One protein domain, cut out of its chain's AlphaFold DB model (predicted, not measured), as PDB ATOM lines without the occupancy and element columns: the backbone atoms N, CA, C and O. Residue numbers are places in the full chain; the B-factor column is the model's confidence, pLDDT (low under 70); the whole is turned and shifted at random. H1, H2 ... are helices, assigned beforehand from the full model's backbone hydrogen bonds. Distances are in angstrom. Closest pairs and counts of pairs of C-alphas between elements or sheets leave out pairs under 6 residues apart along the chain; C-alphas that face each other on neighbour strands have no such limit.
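What this domain is: This is residues 217 to 334 of the 505 residues of a protein of Pyrodinium bahamense (UniProt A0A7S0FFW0). Helices H1, H2 and H4 lie side by side in a curved row that wraps round one side of the short H3, at the core; H6 packs on H3 too, and H8 bridges H6 and H4. H7 lies off at one end of the long axis. The printed part has 118 residues with nine named helices, H1 to H9 in order, and no named strand: all helix. It is compact, with a radius of gyration of the C-alphas of 12.6 A, and rounded, spanning 37 by 30 by 29 A.

How they stand to each other: H1, residues 217 to 231, and H2, residues 238 to 246, form a helical hairpin at a shallow tilt of 22 degrees; H1 touches H2 with residues 217 to 221 alone, the closest C-alphas being Gly 217 and Phe 244, 5.8 A. H1 touches H3, residues 260 to 265, the closest C-alphas being Leu 222 and Ala 260, 5.6 A. H2 touches the hub H4, residues 272 to 285, the same way at 10 degrees, closest at C-alphas Ala 238 and Ile 278, 5.3 A. H6, residues 300 to 305, touches H3 and, at a steep tilt of 64 degrees, H8, residues 322 to 327: C-alphas Ala 304 and Pro 323 are closest, 4.8 A. H5, residues 287 to 291, only just touches H4, only at the corner, with 3 pairs of C-alphas within 8 A; H9, residues 329 to 332, only just touches H4, also with 3. H7, residues 307 to 313, is close but not clearly touching H8. Every O i to N i+4 pair is within hydrogen-bond range in H1, H2, H3, H6 and H7; H4 has 9 of 10, H5 0 of 1 with 1 of 2 O i to N i+3, H8 0 of 2 with 3 of 3, and H9 is too short for one.

Where its parts are: H1 begins at C-alpha 217 (-49.510, 38.442, 59.426) and is 20.1 A long; H4 is 20.2 A long and ends at C-alpha 285 (-38.383, 34.149, 54.056).

The domain as a whole: The C-alphas of Arg 247 and Arg 317 are farthest apart, 37.2 A. The printed part has no cut; the link from H2 to H3 is long, 13 residues. Mean pLDDT of the printed part is 94.1, and no printed residue is under 70.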
ATOM      1  N   GLY A 217     -50.200  37.809  60.553       98.25
ATOM      2  CA  GLY A 217     -49.510  38.442  59.426       98.25
ATOM      3  C   GLY A 217     -49.586  37.620  58.136       98.25
ATOM      4  O   GLY A 217     -49.679  38.193  57.053       98.25
ATOM      5  N   SER A 218     -49.589  36.286  58.242       98.38
ATOM      6  CA  SER A 218     -49.779  35.385  57.096       98.38
ATOM      7  C   SER A 218     -51.192  35.498  56.520       98.38
ATOM      8  O   SER A 218     -51.355  35.582  55.308       98.38
ATOM      9  N   GLU A 219     -52.206  35.568  57.381       98.00
ATOM     10  CA  GLU A 219     -53.605  35.763  56.988       98.00
ATOM     11  C   GLU A 219     -53.861  37.127  56.330       98.00
ATOM     12  O   GLU A 219     -54.557  37.215  55.317       98.00
ATOM     13  N   GLU A 220     -53.263  38.201  56.850       98.00
ATOM     14  CA  GLU A 220     -53.361  39.524  56.223       98.00
ATOM     15  C   GLU A 220     -52.636  39.585  54.872       98.00
ATOM     16  O   GLU A 220     -53.140  40.212  53.939       98.00
ATOM     17  N   LEU A 221     -51.488  38.908  54.741       98.44
ATOM     18  CA  LEU A 221     -50.784  38.788  53.464       98.44
ATOM     19  C   LEU A 221     -51.656  38.077  52.423       98.44
ATOM     20  O   LEU A 221     -51.774  38.565  51.302       98.44
ATOM     21  N   LEU A 222     -52.283  36.953  52.782       97.94
ATOM     22  CA  LEU A 222     -53.181  36.228  51.879       97.94
ATOM     23  C   LEU A 222     -54.370  37.097  51.460       97.94
ATOM     24  O   LEU A 222     -54.627  37.224  50.267       97.94
ATOM     25  N   ALA A 223     -55.023  37.774  52.406       97.38
ATOM     26  CA  ALA A 223     -56.140  38.668  52.104       97.38
ATOM     27  C   ALA A 223     -55.746  39.829  51.184       97.38
ATOM     28  O   ALA A 223     -56.473  40.151  50.247       97.38
ATOM     29  N   TYR A 224     -54.577  40.433  51.415       98.25
ATOM     30  CA  TYR A 224     -54.036  41.453  50.521       98.25
ATOM     31  C   TYR A 224     -53.862  40.908  49.097       98.25
ATOM     32  O   TYR A 224     -54.292  41.539  48.133       98.25
ATOM     33  N   LEU A 225     -53.264  39.726  48.946       98.00
ATOM     34  CA  LEU A 225     -53.025  39.120  47.634       98.00
ATOM     35  C   LEU A 225     -54.332  38.734  46.920       98.00
ATOM     36  O   LEU A 225     -54.460  38.999  45.722       98.00
ATOM     37  N   GLU A 226     -55.300  38.170  47.650       96.75
ATOM     38  CA  GLU A 226     -56.642  37.843  47.153       96.75
ATOM     39  C   GLU A 226     -57.363  39.100  46.649       96.75
ATOM     40  O   GLU A 226     -57.787  39.146  45.488       96.75
ATOM     41  N   GLY A 227     -57.412  40.152  47.473       97.25
ATOM     42  CA  GLY A 227     -58.033  41.429  47.118       97.25
ATOM     43  C   GLY A 227     -57.403  42.050  45.871       97.25
ATOM     44  O   GLY A 227     -58.105  42.477  44.955       97.25
ATOM     45  N   ARG A 228     -56.070  42.014  45.745       97.50
ATOM     46  CA  ARG A 228     -55.382  42.527  44.549       97.50
ATOM     47  C   ARG A 228     -55.703  41.729  43.291       97.50
ATOM     48  O   ARG A 228     -56.002  42.328  42.259       97.50
ATOM     49  N   GLY A 229     -55.635  40.402  43.355       95.69
ATOM     50  CA  GLY A 229     -55.806  39.540  42.184       95.69
ATOM     51  C   GLY A 229     -57.252  39.433  41.700       95.69
ATOM     52  O   GLY A 229     -57.502  39.520  40.496       95.69
ATOM     53  N   TYR A 230     -58.200  39.263  42.622       94.94
ATOM     54  CA  TYR A 230     -59.569  38.861  42.291       94.94
ATOM     55  C   TYR A 230     -60.591  39.991  42.422       94.94
ATOM     56  O   TYR A 230     -61.487  40.086  41.581       94.94
ATOM     57  N   GLU A 231     -60.444  40.873  43.412       96.00
ATOM     58  CA  GLU A 231     -61.401  41.960  43.660       96.00
ATOM     59  C   GLU A 231     -61.024  43.224  42.877       96.00
ATOM     60  O   GLU A 231     -61.788  43.715  42.046       96.00
ATOM     61  N   GLU A 232     -59.808  43.728  43.094       97.12
ATOM     62  CA  GLU A 232     -59.324  44.972  42.493       97.12
ATOM     63  C   GLU A 232     -58.822  44.784  41.057       97.12
ATOM     64  O   GLU A 232     -58.805  45.747  40.286       97.12
ATOM     65  N   LYS A 233     -58.391  43.566  40.699       96.31
ATOM     66  CA  LYS A 233     -57.725  43.245  39.422       96.31
ATOM     67  C   LYS A 233     -56.493  44.126  39.177       96.31
ATOM     68  O   LYS A 233     -56.326  44.735  38.117       96.31
ATOM     69  N   ARG A 234     -55.634  44.228  40.194       97.06
ATOM     70  CA  ARG A 234     -54.415  45.047  40.209       97.06
ATOM     71  C   ARG A 234     -53.195  44.209  40.572       97.06
ATOM     72  O   ARG A 234     -53.279  43.211  41.283       97.06
ATOM     73  N   GLY A 235     -52.036  44.650  40.092       96.19
ATOM     74  CA  GLY A 235     -50.762  44.006  40.396       96.19
ATOM     75  C   GLY A 235     -50.408  44.059  41.881       96.19
ATOM     76  O   GLY A 235     -50.836  44.965  42.599       96.19
ATOM     77  N   VAL A 236     -49.616  43.093  42.337       97.25
ATOM     78  CA  VAL A 236     -49.068  43.067  43.700       97.25
ATOM     79  C   VAL A 236     -47.907  44.060  43.817       97.25
ATOM     80  O   VAL A 236     -47.121  44.204  42.883       97.25
ATOM     81  N   GLU A 237     -47.795  44.737  44.961       97.75
ATOM     82  CA  GLU A 237     -46.741  45.723  45.238       97.75
ATOM     83  C   GLU A 237     -45.734  45.157  46.252       97.75
ATOM     84  O   GLU A 237     -46.099  44.742  47.358       97.75
ATOM     85  N   ALA A 238     -44.445  45.170  45.904       97.69
ATOM     86  CA  ALA A 238     -43.372  44.567  46.692       97.69
ATOM     87  C   ALA A 238     -43.239  45.194  48.081       97.69
ATOM     88  O   ALA A 238     -42.926  44.501  49.051       97.69
ATOM     89  N   ARG A 239     -43.512  46.498  48.199       97.94
ATOM     90  CA  ARG A 239     -43.490  47.210  49.481       97.94
ATOM     91  C   ARG A 239     -44.443  46.581  50.500       97.94
ATOM     92  O   ARG A 239     -44.024  46.328  51.623       97.94
ATOM     93  N   HIS A 240     -45.689  46.318  50.117       98.38
ATOM     94  CA  HIS A 240     -46.680  45.763  51.037       98.38
ATOM     95  C   HIS A 240     -46.352  44.322  51.415       98.38
ATOM     96  O   HIS A 240     -46.403  43.969  52.589       98.38
ATOM     97  N   VAL A 241     -45.907  43.511  50.448       98.44
ATOM     98  CA  VAL A 241     -45.418  42.156  50.741       98.44
ATOM     99  C   VAL A 241     -44.277  42.202  51.762       98.44
ATOM    100  O   VAL A 241     -44.296  41.445  52.729       98.44
ATOM    101  N   ARG A 242     -43.313  43.117  51.601       98.31
ATOM    102  CA  ARG A 242     -42.208  43.295  52.553       98.31
ATOM    103  C   ARG A 242     -42.705  43.626  53.960       98.31
ATOM    104  O   ARG A 242     -42.248  42.994  54.906       98.31
ATOM    105  N   GLU A 243     -43.646  44.560  54.090       98.19
ATOM    106  CA  GLU A 243     -44.225  44.959  55.381       98.19
ATOM    107  C   GLU A 243     -44.854  43.755  56.119       98.19
ATOM    108  O   GLU A 243     -44.688  43.618  57.333       98.19
ATOM    109  N   PHE A 244     -45.514  42.831  55.407       98.50
ATOM    110  CA  PHE A 244     -46.033  41.593  56.007       98.50
ATOM    111  C   PHE A 244     -44.928  40.610  56.410       98.50
ATOM    112  O   PHE A 244     -44.967  40.053  57.511       98.50
ATOM    113  N   LEU A 245     -43.921  40.407  55.555       98.31
ATOM    114  CA  LEU A 245     -42.807  39.497  55.845       98.31
ATOM    115  C   LEU A 245     -41.957  39.985  57.028       98.31
ATOM    116  O   LEU A 245     -41.566  39.185  57.874       98.31
ATOM    117  N   GLU A 246     -41.735  41.296  57.156       97.38
ATOM    118  CA  GLU A 246     -41.040  41.907  58.300       97.38
ATOM    119  C   GLU A 246     -41.797  41.708  59.624       97.38
ATOM    120  O   GLU A 246     -41.184  41.638  60.691       97.38
ATOM    121  N   ARG A 247     -43.125  41.554  59.564       96.56
ATOM    122  CA  ARG A 247     -43.972  41.197  60.715       96.56
ATOM    123  C   ARG A 247     -43.989  39.694  61.016       96.56
ATOM    124  O   ARG A 247     -44.591  39.289  62.008       96.56
ATOM    125  N   GLY A 248     -43.312  38.884  60.203       97.69
ATOM    126  CA  GLY A 248     -43.184  37.439  60.378       97.69
ATOM    127  C   GLY A 248     -44.200  36.602  59.599       97.69
ATOM    128  O   GLY A 248     -44.357  35.428  59.924       97.69
ATOM    129  N   ALA A 249     -44.892  37.164  58.601       98.38
ATOM    130  CA  ALA A 249     -45.758  36.374  57.727       98.38
ATOM    131  C   ALA A 249     -44.985  35.213  57.069       98.38
ATOM    132  O   ALA A 249     -43.824  35.372  56.686       98.38
ATOM    133  N   ILE A 250     -45.638  34.058  56.928       98.19
ATOM    134  CA  ILE A 250     -45.061  32.818  56.405       98.19
ATOM    135  C   ILE A 250     -45.634  32.550  55.005       98.19
ATOM    136  O   ILE A 250     -46.807  32.197  54.887       98.19
ATOM    137  N   PRO A 251     -44.834  32.686  53.931       98.19
ATOM    138  CA  PRO A 251     -45.295  32.458  52.564       98.19
ATOM    139  C   PRO A 251     -45.891  31.074  52.277       98.19
ATOM    140  O   PRO A 251     -46.786  30.989  51.435       98.19
ATOM    141  N   SER A 252     -45.417  30.002  52.929       96.81
ATOM    142  CA  SER A 252     -45.976  28.645  52.770       96.81
ATOM    143  C   SER A 252     -47.291  28.412  53.497       96.81
ATOM    144  O   SER A 252     -47.891  27.356  53.293       96.81
ATOM    145  N   HIS A 253     -47.764  29.365  54.306       96.00
ATOM    146  CA  HIS A 253     -49.090  29.265  54.899       96.00
ATOM    147  C   HIS A 253     -50.141  29.164  53.792       96.00
ATOM    148  O   HIS A 253     -50.114  29.926  52.820       96.00
ATOM    149  N   THR A 254     -51.037  28.188  53.924       94.75
ATOM    150  CA  THR A 254     -52.037  27.871  52.907       94.75
ATOM    151  C   THR A 254     -53.430  28.228  53.369       94.75
ATOM    152  O   THR A 254     -53.838  27.874  54.474       94.75
ATOM    153  N   GLN A 255     -54.207  28.761  52.441       91.12
ATOM    154  CA  GLN A 255     -55.627  29.000  52.598       91.12
ATOM    155  C   GLN A 255     -56.364  28.393  51.403       91.12
ATOM    156  O   GLN A 255     -56.061  28.714  50.259       91.12
ATOM    157  N   ASN A 256     -57.312  27.483  51.654       89.75
ATOM    158  CA  ASN A 256     -58.001  26.711  50.604       89.75
ATOM    159  C   ASN A 256     -57.017  26.021  49.630       89.75
ATOM    160  O   ASN A 256     -57.271  25.897  48.435       89.75
ATOM    161  N   GLY A 257     -55.854  25.606  50.146       92.69
ATOM    162  CA  GLY A 257     -54.764  25.019  49.364       92.69
ATOM    163  C   GLY A 257     -53.871  26.022  48.624       92.69
ATOM    164  O   GLY A 257     -52.859  25.605  48.072       92.69
ATOM    165  N   ALA A 258     -54.176  27.323  48.626       95.88
ATOM    166  CA  ALA A 258     -53.343  28.338  47.987       95.88
ATOM    167  C   ALA A 258     -52.353  28.971  48.973       95.88
ATOM    168  O   ALA A 258     -52.741  29.407  50.054       95.88
ATOM    169  N   THR A 259     -51.072  29.031  48.597       97.62
ATOM    170  CA  THR A 259     -50.035  29.768  49.339       97.62
ATOM    171  C   THR A 259     -49.960  31.226  48.904       97.62
ATOM    172  O   THR A 259     -50.429  31.589  47.824       97.62
ATOM    173  N   ALA A 260     -49.270  32.062  49.686       98.00
ATOM    174  CA  ALA A 260     -49.006  33.444  49.292       98.00
ATOM    175  C   ALA A 260     -48.225  33.521  47.968       98.00
ATOM    176  O   ALA A 260     -48.576  34.305  47.088       98.00
ATOM    177  N   LEU A 261     -47.209  32.667  47.779       97.69
ATOM    178  CA  LEU A 261     -46.471  32.630  46.511       97.69
ATOM    179  C   LEU A 261     -47.369  32.206  45.343       97.69
ATOM    180  O   LEU A 261     -47.254  32.773  44.257       97.69
ATOM    181  N   LEU A 262     -48.270  31.241  45.558       97.31
ATOM    182  CA  LEU A 262     -49.218  30.834  44.527       97.31
ATOM    183  C   LEU A 262     -50.139  31.992  44.133       97.31
ATOM    184  O   LEU A 262     -50.299  32.248  42.948       97.31
ATOM    185  N   LEU A 263     -50.691  32.735  45.095       97.81
ATOM    186  CA  LEU A 263     -51.550  33.886  44.799       97.81
ATOM    187  C   LEU A 263     -50.812  34.998  44.037       97.81
ATOM    188  O   LEU A 263     -51.402  35.645  43.174       97.81
ATOM    189  N   VAL A 264     -49.518  35.202  44.305       97.75
ATOM    190  CA  VAL A 264     -48.686  36.122  43.509       97.75
ATOM    191  C   VAL A 264     -48.556  35.629  42.065       97.75
ATOM    192  O   VAL A 264     -48.708  36.420  41.137       97.75
ATOM    193  N   VAL A 265     -48.296  34.334  41.869       96.75
ATOM    194  CA  VAL A 265     -48.189  33.709  40.540       96.75
ATOM    195  C   VAL A 265     -49.511  33.772  39.772       96.75
ATOM    196  O   VAL A 265     -49.515  34.067  38.578       96.75
ATOM    197  N   LEU A 266     -50.630  33.528  40.456       96.19
ATOM    198  CA  LEU A 266     -51.974  33.561  39.884       96.19
ATOM    199  C   LEU A 266     -52.477  34.982  39.607       96.19
ATOM    200  O   LEU A 266     -53.553  35.128  39.042       96.19
ATOM    201  N   ASN A 267     -51.733  36.033  39.972       96.88
ATOM    202  CA  ASN A 267     -52.106  37.416  39.688       96.88
ATOM    203  C   ASN A 267     -51.481  37.892  38.358       96.88
ATOM    204  O   ASN A 267     -50.329  38.347  38.340       96.88
ATOM    205  N   PRO A 268     -52.238  37.897  37.240       95.12
ATOM    206  CA  PRO A 268     -51.700  38.263  35.934       95.12
ATOM    207  C   PRO A 268     -51.561  39.780  35.736       95.12
ATOM    208  O   PRO A 268     -51.146  40.221  34.667       95.12
ATOM    209  N   TYR A 269     -51.910  40.606  36.725       95.31
ATOM    210  CA  TYR A 269     -51.853  42.069  36.638       95.31
ATOM    211  C   TYR A 269     -50.530  42.646  37.161       95.31
ATOM    212  O   TYR A 269     -50.298  43.854  37.073       95.31
ATOM    213  N   SER A 270     -49.672  41.804  37.738       94.81
ATOM    214  CA  SER A 270     -48.426  42.230  38.377       94.81
ATOM    215  C   SER A 270     -47.356  42.639  37.370       94.81
ATOM    216  O   SER A 270     -47.193  42.035  36.308       94.81
ATOM    217  N   LEU A 271     -46.601  43.680  37.720       91.00
ATOM    218  CA  LEU A 271     -45.507  44.185  36.897       91.00
ATOM    219  C   LEU A 271     -44.244  43.344  37.097       91.00
ATOM    220  O   LEU A 271     -43.941  42.896  38.202       91.00
ATOM    221  N   TYR A 272     -43.466  43.205  36.026       87.38
ATOM    222  CA  TYR A 272     -42.215  42.443  36.016       87.38
ATOM    223  C   TYR A 272     -41.224  42.916  37.095       87.38
ATOM    224  O   TYR A 272     -40.631  42.104  37.798       87.38
ATOM    225  N   THR A 273     -41.081  44.233  37.271       88.19
ATOM    226  CA  THR A 273     -40.157  44.833  38.248       88.19
ATOM    227  C   THR A 273     -40.528  44.523  39.696       88.19
ATOM    228  O   THR A 273     -39.639  44.340  40.516       88.19
ATOM    229  N   GLU A 274     -41.822  44.428  40.004       94.50
ATOM    230  CA  GLU A 274     -42.308  44.107  41.350       94.50
ATOM    231  C   GLU A 274     -42.118  42.617  41.658       94.50
ATOM    232  O   GLU A 274     -41.638  42.250  42.732       94.50
ATOM    233  N   LEU A 275     -42.455  41.743  40.699       93.88
ATOM    234  CA  LEU A 275     -42.460  40.297  40.923       93.88
ATOM    235  C   LEU A 275     -41.077  39.722  41.227       93.88
ATOM    236  O   LEU A 275     -40.979  38.835  42.071       93.88
ATOM    237  N   VAL A 276     -40.008  40.226  40.602       91.44
ATOM    238  CA  VAL A 276     -38.641  39.756  40.906       91.44
ATOM    239  C   VAL A 276     -38.323  39.924  42.392       91.44
ATOM    240  O   VAL A 276     -37.800  39.004  43.025       91.44
ATOM    241  N   ASP A 277     -38.640  41.089  42.953       94.94
ATOM    242  CA  ASP A 277     -38.359  41.391  44.351       94.94
ATOM    243  C   ASP A 277     -39.301  40.631  45.287       94.94
ATOM    244  O   ASP A 277     -38.844  40.096  46.298       94.94
ATOM    245  N   ILE A 278     -40.584  40.510  44.934       97.50
ATOM    246  CA  ILE A 278     -41.565  39.721  45.696       97.50
ATOM    247  C   ILE A 278     -41.132  38.256  45.784       97.50
ATOM    248  O   ILE A 278     -41.045  37.713  46.886       97.50
ATOM    249  N   PHE A 279     -40.810  37.627  44.650       96.69
ATOM    250  CA  PHE A 279     -40.361  36.237  44.613       96.69
ATOM    251  C   PHE A 279     -39.084  36.043  45.423       96.69
ATOM    252  O   PHE A 279     -39.005  35.107  46.219       96.69
ATOM    253  N   ARG A 280     -38.114  36.958  45.300       96.25
ATOM    254  CA  ARG A 280     -36.887  36.911  46.102       96.25
ATOM    255  C   ARG A 280     -37.197  36.934  47.597       96.25
ATOM    256  O   ARG A 280     -36.706  36.074  48.321       96.25
ATOM    257  N   MET A 281     -38.005  37.894  48.051       98.06
ATOM    258  CA  MET A 281     -38.323  38.056  49.471       98.06
ATOM    259  C   MET A 281     -39.115  36.866  50.024       98.06
ATOM    260  O   MET A 281     -38.788  36.382  51.103       98.06
ATOM    261  N   MET A 282     -40.112  36.360  49.291       98.25
ATOM    262  CA  MET A 282     -40.917  35.217  49.737       98.25
ATOM    263  C   MET A 282     -40.095  33.927  49.825       98.25
ATOM    264  O   MET A 282     -40.162  33.240  50.838       98.25
ATOM    265  N   ILE A 283     -39.284  33.614  48.809       97.06
ATOM    266  CA  ILE A 283     -38.458  32.395  48.814       97.06
ATOM    267  C   ILE A 283     -37.362  32.488  49.885       97.06
ATOM    268  O   ILE A 283     -37.048  31.492  50.524       97.06
ATOM    269  N   GLN A 284     -36.791  33.673  50.130       96.56
ATOM    270  CA  GLN A 284     -35.823  33.864  51.219       96.56
ATOM    271  C   GLN A 284     -36.453  33.723  52.604       96.56
ATOM    272  O   GLN A 284     -35.827  33.151  53.495       96.56
ATOM    273  N   ALA A 285     -37.660  34.260  52.794       97.44
ATOM    274  CA  ALA A 285     -38.383  34.149  54.056       97.44
ATOM    275  C   ALA A 285     -38.791  32.697  54.343       97.44
ATOM    276  O   ALA A 285     -38.755  32.265  55.494       97.44
ATOM    277  N   ASP A 286     -39.151  31.948  53.301       97.56
ATOM    278  CA  ASP A 286     -39.612  30.574  53.418       97.56
ATOM    279  C   ASP A 286     -39.325  29.770  52.142       97.56
ATOM    280  O   ASP A 286     -40.161  29.707  51.238       97.56
ATOM    281  N   PRO A 287     -38.161  29.107  52.054       96.06
ATOM    282  CA  PRO A 287     -37.787  28.379  50.848       96.06
ATOM    283  C   PRO A 287     -38.697  27.190  50.525       96.06
ATOM    284  O   PRO A 287     -38.737  26.747  49.380       96.06
ATOM    285  N   GLY A 288     -39.432  26.663  51.512       95.19
ATOM    286  CA  GLY A 288     -40.349  25.537  51.328       95.19
ATOM    287  C   GLY A 288     -41.566  25.884  50.473       95.19
ATOM    288  O   GLY A 288     -42.151  24.993  49.852       95.19
ATOM    289  N   VAL A 289     -41.910  27.174  50.377       96.44
ATOM    290  CA  VAL A 289     -43.095  27.664  49.660       96.44
ATOM    291  C   VAL A 289     -43.141  27.226  48.191       96.44
ATOM    292  O   VAL A 289     -44.223  26.998  47.651       96.44
ATOM    293  N   VAL A 290     -41.983  27.050  47.545       95.44
ATOM    294  CA  VAL A 290     -41.899  26.682  46.120       95.44
ATOM    295  C   VAL A 290     -42.372  25.254  45.838       95.44
ATOM    296  O   VAL A 290     -42.754  24.958  44.710       95.44
ATOM    297  N   ALA A 291     -42.367  24.379  46.849       93.88
ATOM    298  CA  ALA A 291     -42.767  22.978  46.726       93.88
ATOM    299  C   ALA A 291     -44.154  22.676  47.307       93.88
ATOM    300  O   ALA A 291     -44.627  21.540  47.199       93.88
ATOM    301  N   VAL A 292     -44.817  23.664  47.917       94.25
ATOM    302  CA  VAL A 292     -46.188  23.486  48.403       94.25
ATOM    303  C   VAL A 292     -47.106  23.274  47.207       94.25
ATOM    304  O   VAL A 292     -47.055  24.021  46.234       94.25
ATOM    305  N   ARG A 293     -47.928  22.228  47.272       93.44
ATOM    306  CA  ARG A 293     -48.882  21.878  46.220       93.44
ATOM    307  C   ARG A 293     -50.288  22.271  46.636       93.44
ATOM    308  O   ARG A 293     -50.674  22.040  47.779       93.44
ATOM    309  N   ASP A 294     -51.042  22.801  45.689       94.50
ATOM    310  CA  ASP A 294     -52.426  23.207  45.899       94.50
ATOM    311  C   ASP A 294     -53.426  22.036  45.809       94.50
ATOM    312  O   ASP A 294     -53.061  20.851  45.763       94.50
ATOM    313  N   GLY A 295     -54.723  22.363  45.775       91.56
ATOM    314  CA  GLY A 295     -55.802  21.391  45.580       91.56
ATOM    315  C   GLY A 295     -55.687  20.595  44.271       91.56
ATOM    316  O   GLY A 295     -56.026  19.410  44.250       91.56
ATOM    317  N   PHE A 296     -55.117  21.195  43.221       90.50
ATOM    318  CA  PHE A 296     -54.844  20.568  41.922       90.50
ATOM    319  C   PHE A 296     -53.520  19.797  41.888       90.50
ATOM    320  O   PHE A 296     -53.155  19.221  40.862       90.50
ATOM    321  N   LYS A 297     -52.817  19.733  43.024       91.62
ATOM    322  CA  LYS A 297     -51.495  19.117  43.175       91.62
ATOM    323  C   LYS A 297     -50.413  19.818  42.356       91.62
ATOM    324  O   LYS A 297     -49.376  19.207  42.096       91.62
ATOM    325  N   LEU A 298     -50.616  21.081  41.996       90.69
ATOM    326  CA  LEU A 298     -49.654  21.901  41.272       90.69
ATOM    327  C   LEU A 298     -48.896  22.809  42.242       90.69
ATOM    328  O   LEU A 298     -49.440  23.296  43.230       90.69
ATOM    329  N   THR A 299     -47.610  23.005  41.967       93.56
ATOM    330  CA  THR A 299     -46.765  23.963  42.695       93.56
ATOM    331  C   THR A 299     -46.929  25.379  42.128       93.56
ATOM    332  O   THR A 299     -47.339  25.522  40.971       93.56
ATOM    333  N   PRO A 300     -46.538  26.438  42.866       95.44
ATOM    334  CA  PRO A 300     -46.483  27.793  42.319       95.44
ATOM    335  C   PRO A 300     -45.682  27.882  41.016       95.44
ATOM    336  O   PRO A 300     -46.054  28.606  40.102       95.44
ATOM    337  N   MET A 301     -44.608  27.104  40.889       92.94
ATOM    338  CA  MET A 301     -43.743  27.114  39.708       92.94
ATOM    339  C   MET A 301     -44.413  26.486  38.482       92.94
ATOM    340  O   MET A 301     -44.258  26.979  37.366       92.94
ATOM    341  N   GLN A 302     -45.229  25.452  38.689       91.31
ATOM    342  CA  GLN A 302     -46.041  24.859  37.624       91.31
ATOM    343  C   GLN A 302     -47.161  25.803  37.170       91.31
ATOM    344  O   GLN A 302     -47.412  25.922  35.976       91.31
ATOM    345  N   TRP A 303     -47.783  26.538  38.094       93.62
ATOM    346  CA  TRP A 303     -48.739  27.587  37.731       93.62
ATOM    347  C   TRP A 303     -48.080  28.763  37.005       93.62
ATOM    348  O   TRP A 303     -48.657  29.303  36.065       93.62
ATOM    349  N   ALA A 304     -46.854  29.129  37.384       93.69
ATOM    350  CA  ALA A 304     -46.079  30.157  36.695       93.69
ATOM    351  C   ALA A 304     -45.740  29.746  35.256       93.69
ATOM    352  O   ALA A 304     -45.781  30.574  34.349       93.69
ATOM    353  N   ALA A 305     -45.440  28.466  35.042       90.56
ATOM    354  CA  ALA A 305     -45.261  27.883  33.721       90.56
ATOM    355  C   ALA A 305     -46.548  27.911  32.874       90.56
ATOM    356  O   ALA A 305     -46.470  28.108  31.663       90.56
ATOM    357  N   ASP A 306     -47.720  27.775  33.501       91.62
ATOM    358  CA  ASP A 306     -49.041  27.811  32.853       91.62
ATOM    359  C   ASP A 306     -49.686  29.216  32.854       91.62
ATOM    360  O   ASP A 306     -50.909  29.383  32.902       91.62
ATOM    361  N   TYR A 307     -48.865  30.270  32.789       91.75
ATOM    362  CA  TYR A 307     -49.326  31.663  32.874       91.75
ATOM    363  C   TYR A 307     -50.349  32.051  31.784       91.75
ATOM    364  O   TYR A 307     -51.138  32.982  31.967       91.75
ATOM    365  N   VAL A 308     -50.359  31.349  30.644       90.69
ATOM    366  CA  VAL A 308     -51.334  31.562  29.564       90.69
ATOM    367  C   VAL A 308     -52.733  31.142  30.008       90.69
ATOM    368  O   VAL A 308     -53.678  31.911  29.831       90.69
ATOM    369  N   ASN A 309     -52.874  29.960  30.609       91.56
ATOM    370  CA  ASN A 309     -54.147  29.484  31.149       91.56
ATOM    371  C   ASN A 309     -54.621  30.383  32.298       91.56
ATOM    372  O   ASN A 309     -55.781  30.791  32.318       91.56
ATOM    373  N   VAL A 310     -53.711  30.796  33.188       93.25
ATOM    374  CA  VAL A 310     -54.013  31.777  34.247       93.25
ATOM    375  C   VAL A 310     -54.590  33.063  33.641       93.25
ATOM    376  O   VAL A 310     -55.665  33.515  34.026       93.25
ATOM    377  N   ALA A 311     -53.942  33.636  32.625       93.06
ATOM    378  CA  ALA A 311     -54.444  34.840  31.967       93.06
ATOM    379  C   ALA A 311     -55.826  34.640  31.311       93.06
ATOM    380  O   ALA A 311     -56.670  35.539  31.372       93.06
ATOM    381  N   GLN A 312     -56.078  33.468  30.716       93.69
ATOM    382  CA  GLN A 312     -57.374  33.120  30.125       93.69
ATOM    383  C   GLN A 312     -58.486  33.031  31.175       93.69
ATOM    384  O   GLN A 312     -59.569  33.568  30.946       93.69
ATOM    385  N   GLN A 313     -58.218  32.432  32.340       92.94
ATOM    386  CA  GLN A 313     -59.174  32.358  33.454       92.94
ATOM    387  C   GLN A 313     -59.575  33.748  33.967       92.94
ATOM    388  O   GLN A 313     -60.718  33.963  34.365       92.94
ATOM    389  N   HIS A 314     -58.667  34.722  33.873       93.56
ATOM    390  CA  HIS A 314     -58.928  36.127  34.198       93.56
ATOM    391  C   HIS A 314     -59.532  36.942  33.034       93.56
ATOM    392  O   HIS A 314     -59.762  38.147  33.176       93.56
ATOM    393  N   GLY A 315     -59.793  36.320  31.879       94.56
ATOM    394  CA  GLY A 315     -60.375  36.978  30.707       94.56
ATOM    395  C   GLY A 315     -59.449  37.996  30.035       94.56
ATOM    396  O   GLY A 315     -59.923  38.940  29.396       94.56
ATOM    397  N   LEU A 316     -58.130  37.851  30.190       91.56
ATOM    398  CA  LEU A 316     -57.160  38.751  29.575       91.56
ATOM    399  C   LEU A 316     -56.936  38.410  28.102       91.56
ATOM    400  O   LEU A 316     -56.777  37.256  27.720       91.56
ATOM    401  N   ARG A 317     -56.876  39.449  27.260       90.56
ATOM    402  CA  ARG A 317     -56.605  39.299  25.818       90.56
ATOM    403  C   ARG A 317     -55.157  38.937  25.513       90.56
ATOM    404  O   ARG A 317     -54.891  38.332  24.482       90.56
ATOM    405  N   GLN A 318     -54.234  39.375  26.362       87.50
ATOM    406  CA  GLN A 318     -52.810  39.111  26.226       87.50
ATOM    407  C   GLN A 318     -52.311  38.514  27.537       87.50
ATOM    408  O   GLN A 318     -52.584  39.093  28.593       87.50
ATOM    409  N   PRO A 319     -51.618  37.368  27.490       89.88
ATOM    410  CA  PRO A 319     -51.090  36.759  28.692       89.88
ATOM    411  C   PRO A 319     -49.907  37.577  29.216       89.88
ATOM    412  O   PRO A 319     -49.110  38.101  28.436       89.88
ATOM    413  N   ASN A 320     -49.806  37.701  30.539       87.75
ATOM    414  CA  ASN A 320     -48.689  38.367  31.196       87.75
ATOM    415  C   ASN A 320     -47.653  37.313  31.609       87.75
ATOM    416  O   ASN A 320     -47.947  36.531  32.509       87.75
ATOM    417  N   PRO A 321     -46.456  37.286  31.002       86.75
ATOM    418  CA  PRO A 321     -45.429  36.294  31.305       86.75
ATOM    419  C   PRO A 321     -44.623  36.627  32.562       86.75
ATOM    420  O   PRO A 321     -43.689  35.902  32.893       86.75
ATOM    421  N   ALA A 322     -44.939  37.713  33.277       84.69
ATOM    422  CA  ALA A 322     -44.250  38.071  34.510       84.69
ATOM    423  C   ALA A 322     -44.185  36.924  35.546       84.69
ATOM    424  O   ALA A 322     -43.140  36.812  36.181       84.69
ATOM    425  N   PRO A 323     -45.176  36.017  35.692       88.50
ATOM    426  CA  PRO A 323     -45.047  34.854  36.570       88.50
ATOM    427  C   PRO A 323     -43.866  33.932  36.234       88.50
ATOM    428  O   PRO A 323     -43.280  33.370  37.158       88.50
ATOM    429  N   LEU A 324     -43.425  33.846  34.967       87.06
ATOM    430  CA  LEU A 324     -42.233  33.070  34.578       87.06
ATOM    431  C   LEU A 324     -40.964  33.532  35.302       87.06
ATOM    432  O   LEU A 324     -39.999  32.775  35.398       87.06
ATOM    433  N   LEU A 325     -40.960  34.745  35.864       84.75
ATOM    434  CA  LEU A 325     -39.879  35.211  36.722       84.75
ATOM    435  C   LEU A 325     -39.604  34.281  37.898       84.75
ATOM    436  O   LEU A 325     -38.449  34.148  38.287       84.75
ATOM    437  N   ALA A 326     -40.623  33.611  38.437       83.31
ATOM    438  CA  ALA A 326     -40.462  32.687  39.556       83.31
ATOM    439  C   ALA A 326     -39.481  31.543  39.231       83.31
ATOM    440  O   ALA A 326     -38.826  31.005  40.121       83.31
ATOM    441  N   LEU A 327     -39.323  31.234  37.942       84.62
ATOM    442  CA  LEU A 327     -38.462  30.183  37.413       84.62
ATOM    443  C   LEU A 327     -37.046  30.675  37.059       84.62
ATOM    444  O   LEU A 327     -36.249  29.914  36.504       84.62
ATOM    445  N   LEU A 328     -36.700  31.939  37.338       85.31
ATOM    446  CA  LEU A 328     -35.352  32.440  37.072       85.31
ATOM    447  C   LEU A 328     -34.306  31.689  37.912       85.31
ATOM    448  O   LEU A 328     -34.518  31.461  39.104       85.31
ATOM    449  N   PRO A 329     -33.101  31.428  37.366       81.06
ATOM    450  CA  PRO A 329     -32.064  30.681  38.080       81.06
ATOM    451  C   PRO A 329     -31.651  31.385  39.372       81.06
ATOM    452  O   PRO A 329     -31.446  30.744  40.395       81.06
ATOM    453  N   SER A 330     -31.565  32.719  39.333       84.38
ATOM    454  CA  SER A 330     -31.213  33.540  40.498       84.38
ATOM    455  C   SER A 330     -32.225  33.455  41.645       84.38
ATOM    456  O   SER A 330     -31.850  33.692  42.789       84.38
ATOM    457  N   LEU A 331     -33.483  33.113  41.350       88.50
ATOM    458  CA  LEU A 331     -34.537  32.928  42.344       88.50
ATOM    459  C   LEU A 331     -34.598  31.475  42.811       88.50
ATOM    460  O   LEU A 331     -34.626  31.220  44.008       88.50
ATOM    461  N   LEU A 332     -34.510  30.520  41.886       84.69
ATOM    462  CA  LEU A 332     -34.490  29.093  42.213       84.69
ATOM    463  C   LEU A 332     -33.256  28.685  43.028       84.69
ATOM    464  O   LEU A 332     -33.347  27.802  43.872       84.69
ATOM    465  N   ALA A 333     -32.121  29.365  42.848       88.38
ATOM    466  CA  ALA A 333     -30.922  29.164  43.664       88.38
ATOM    467  C   ALA A 333     -31.104  29.556  45.144       88.38
ATOM    468  O   ALA A 333     -30.255  29.218  45.967       88.38
ATOM    469  N   LEU A 334     -32.179  30.277  45.487       91.62
ATOM    470  CA  LEU A 334     -32.533  30.593  46.873       91.62
ATOM    471  C   LEU A 334     -33.217  29.408  47.568       91.62
ATOM    472  O   LEU A 334     -33.199  29.338  48.796       91.62
TER     473      LEU A 334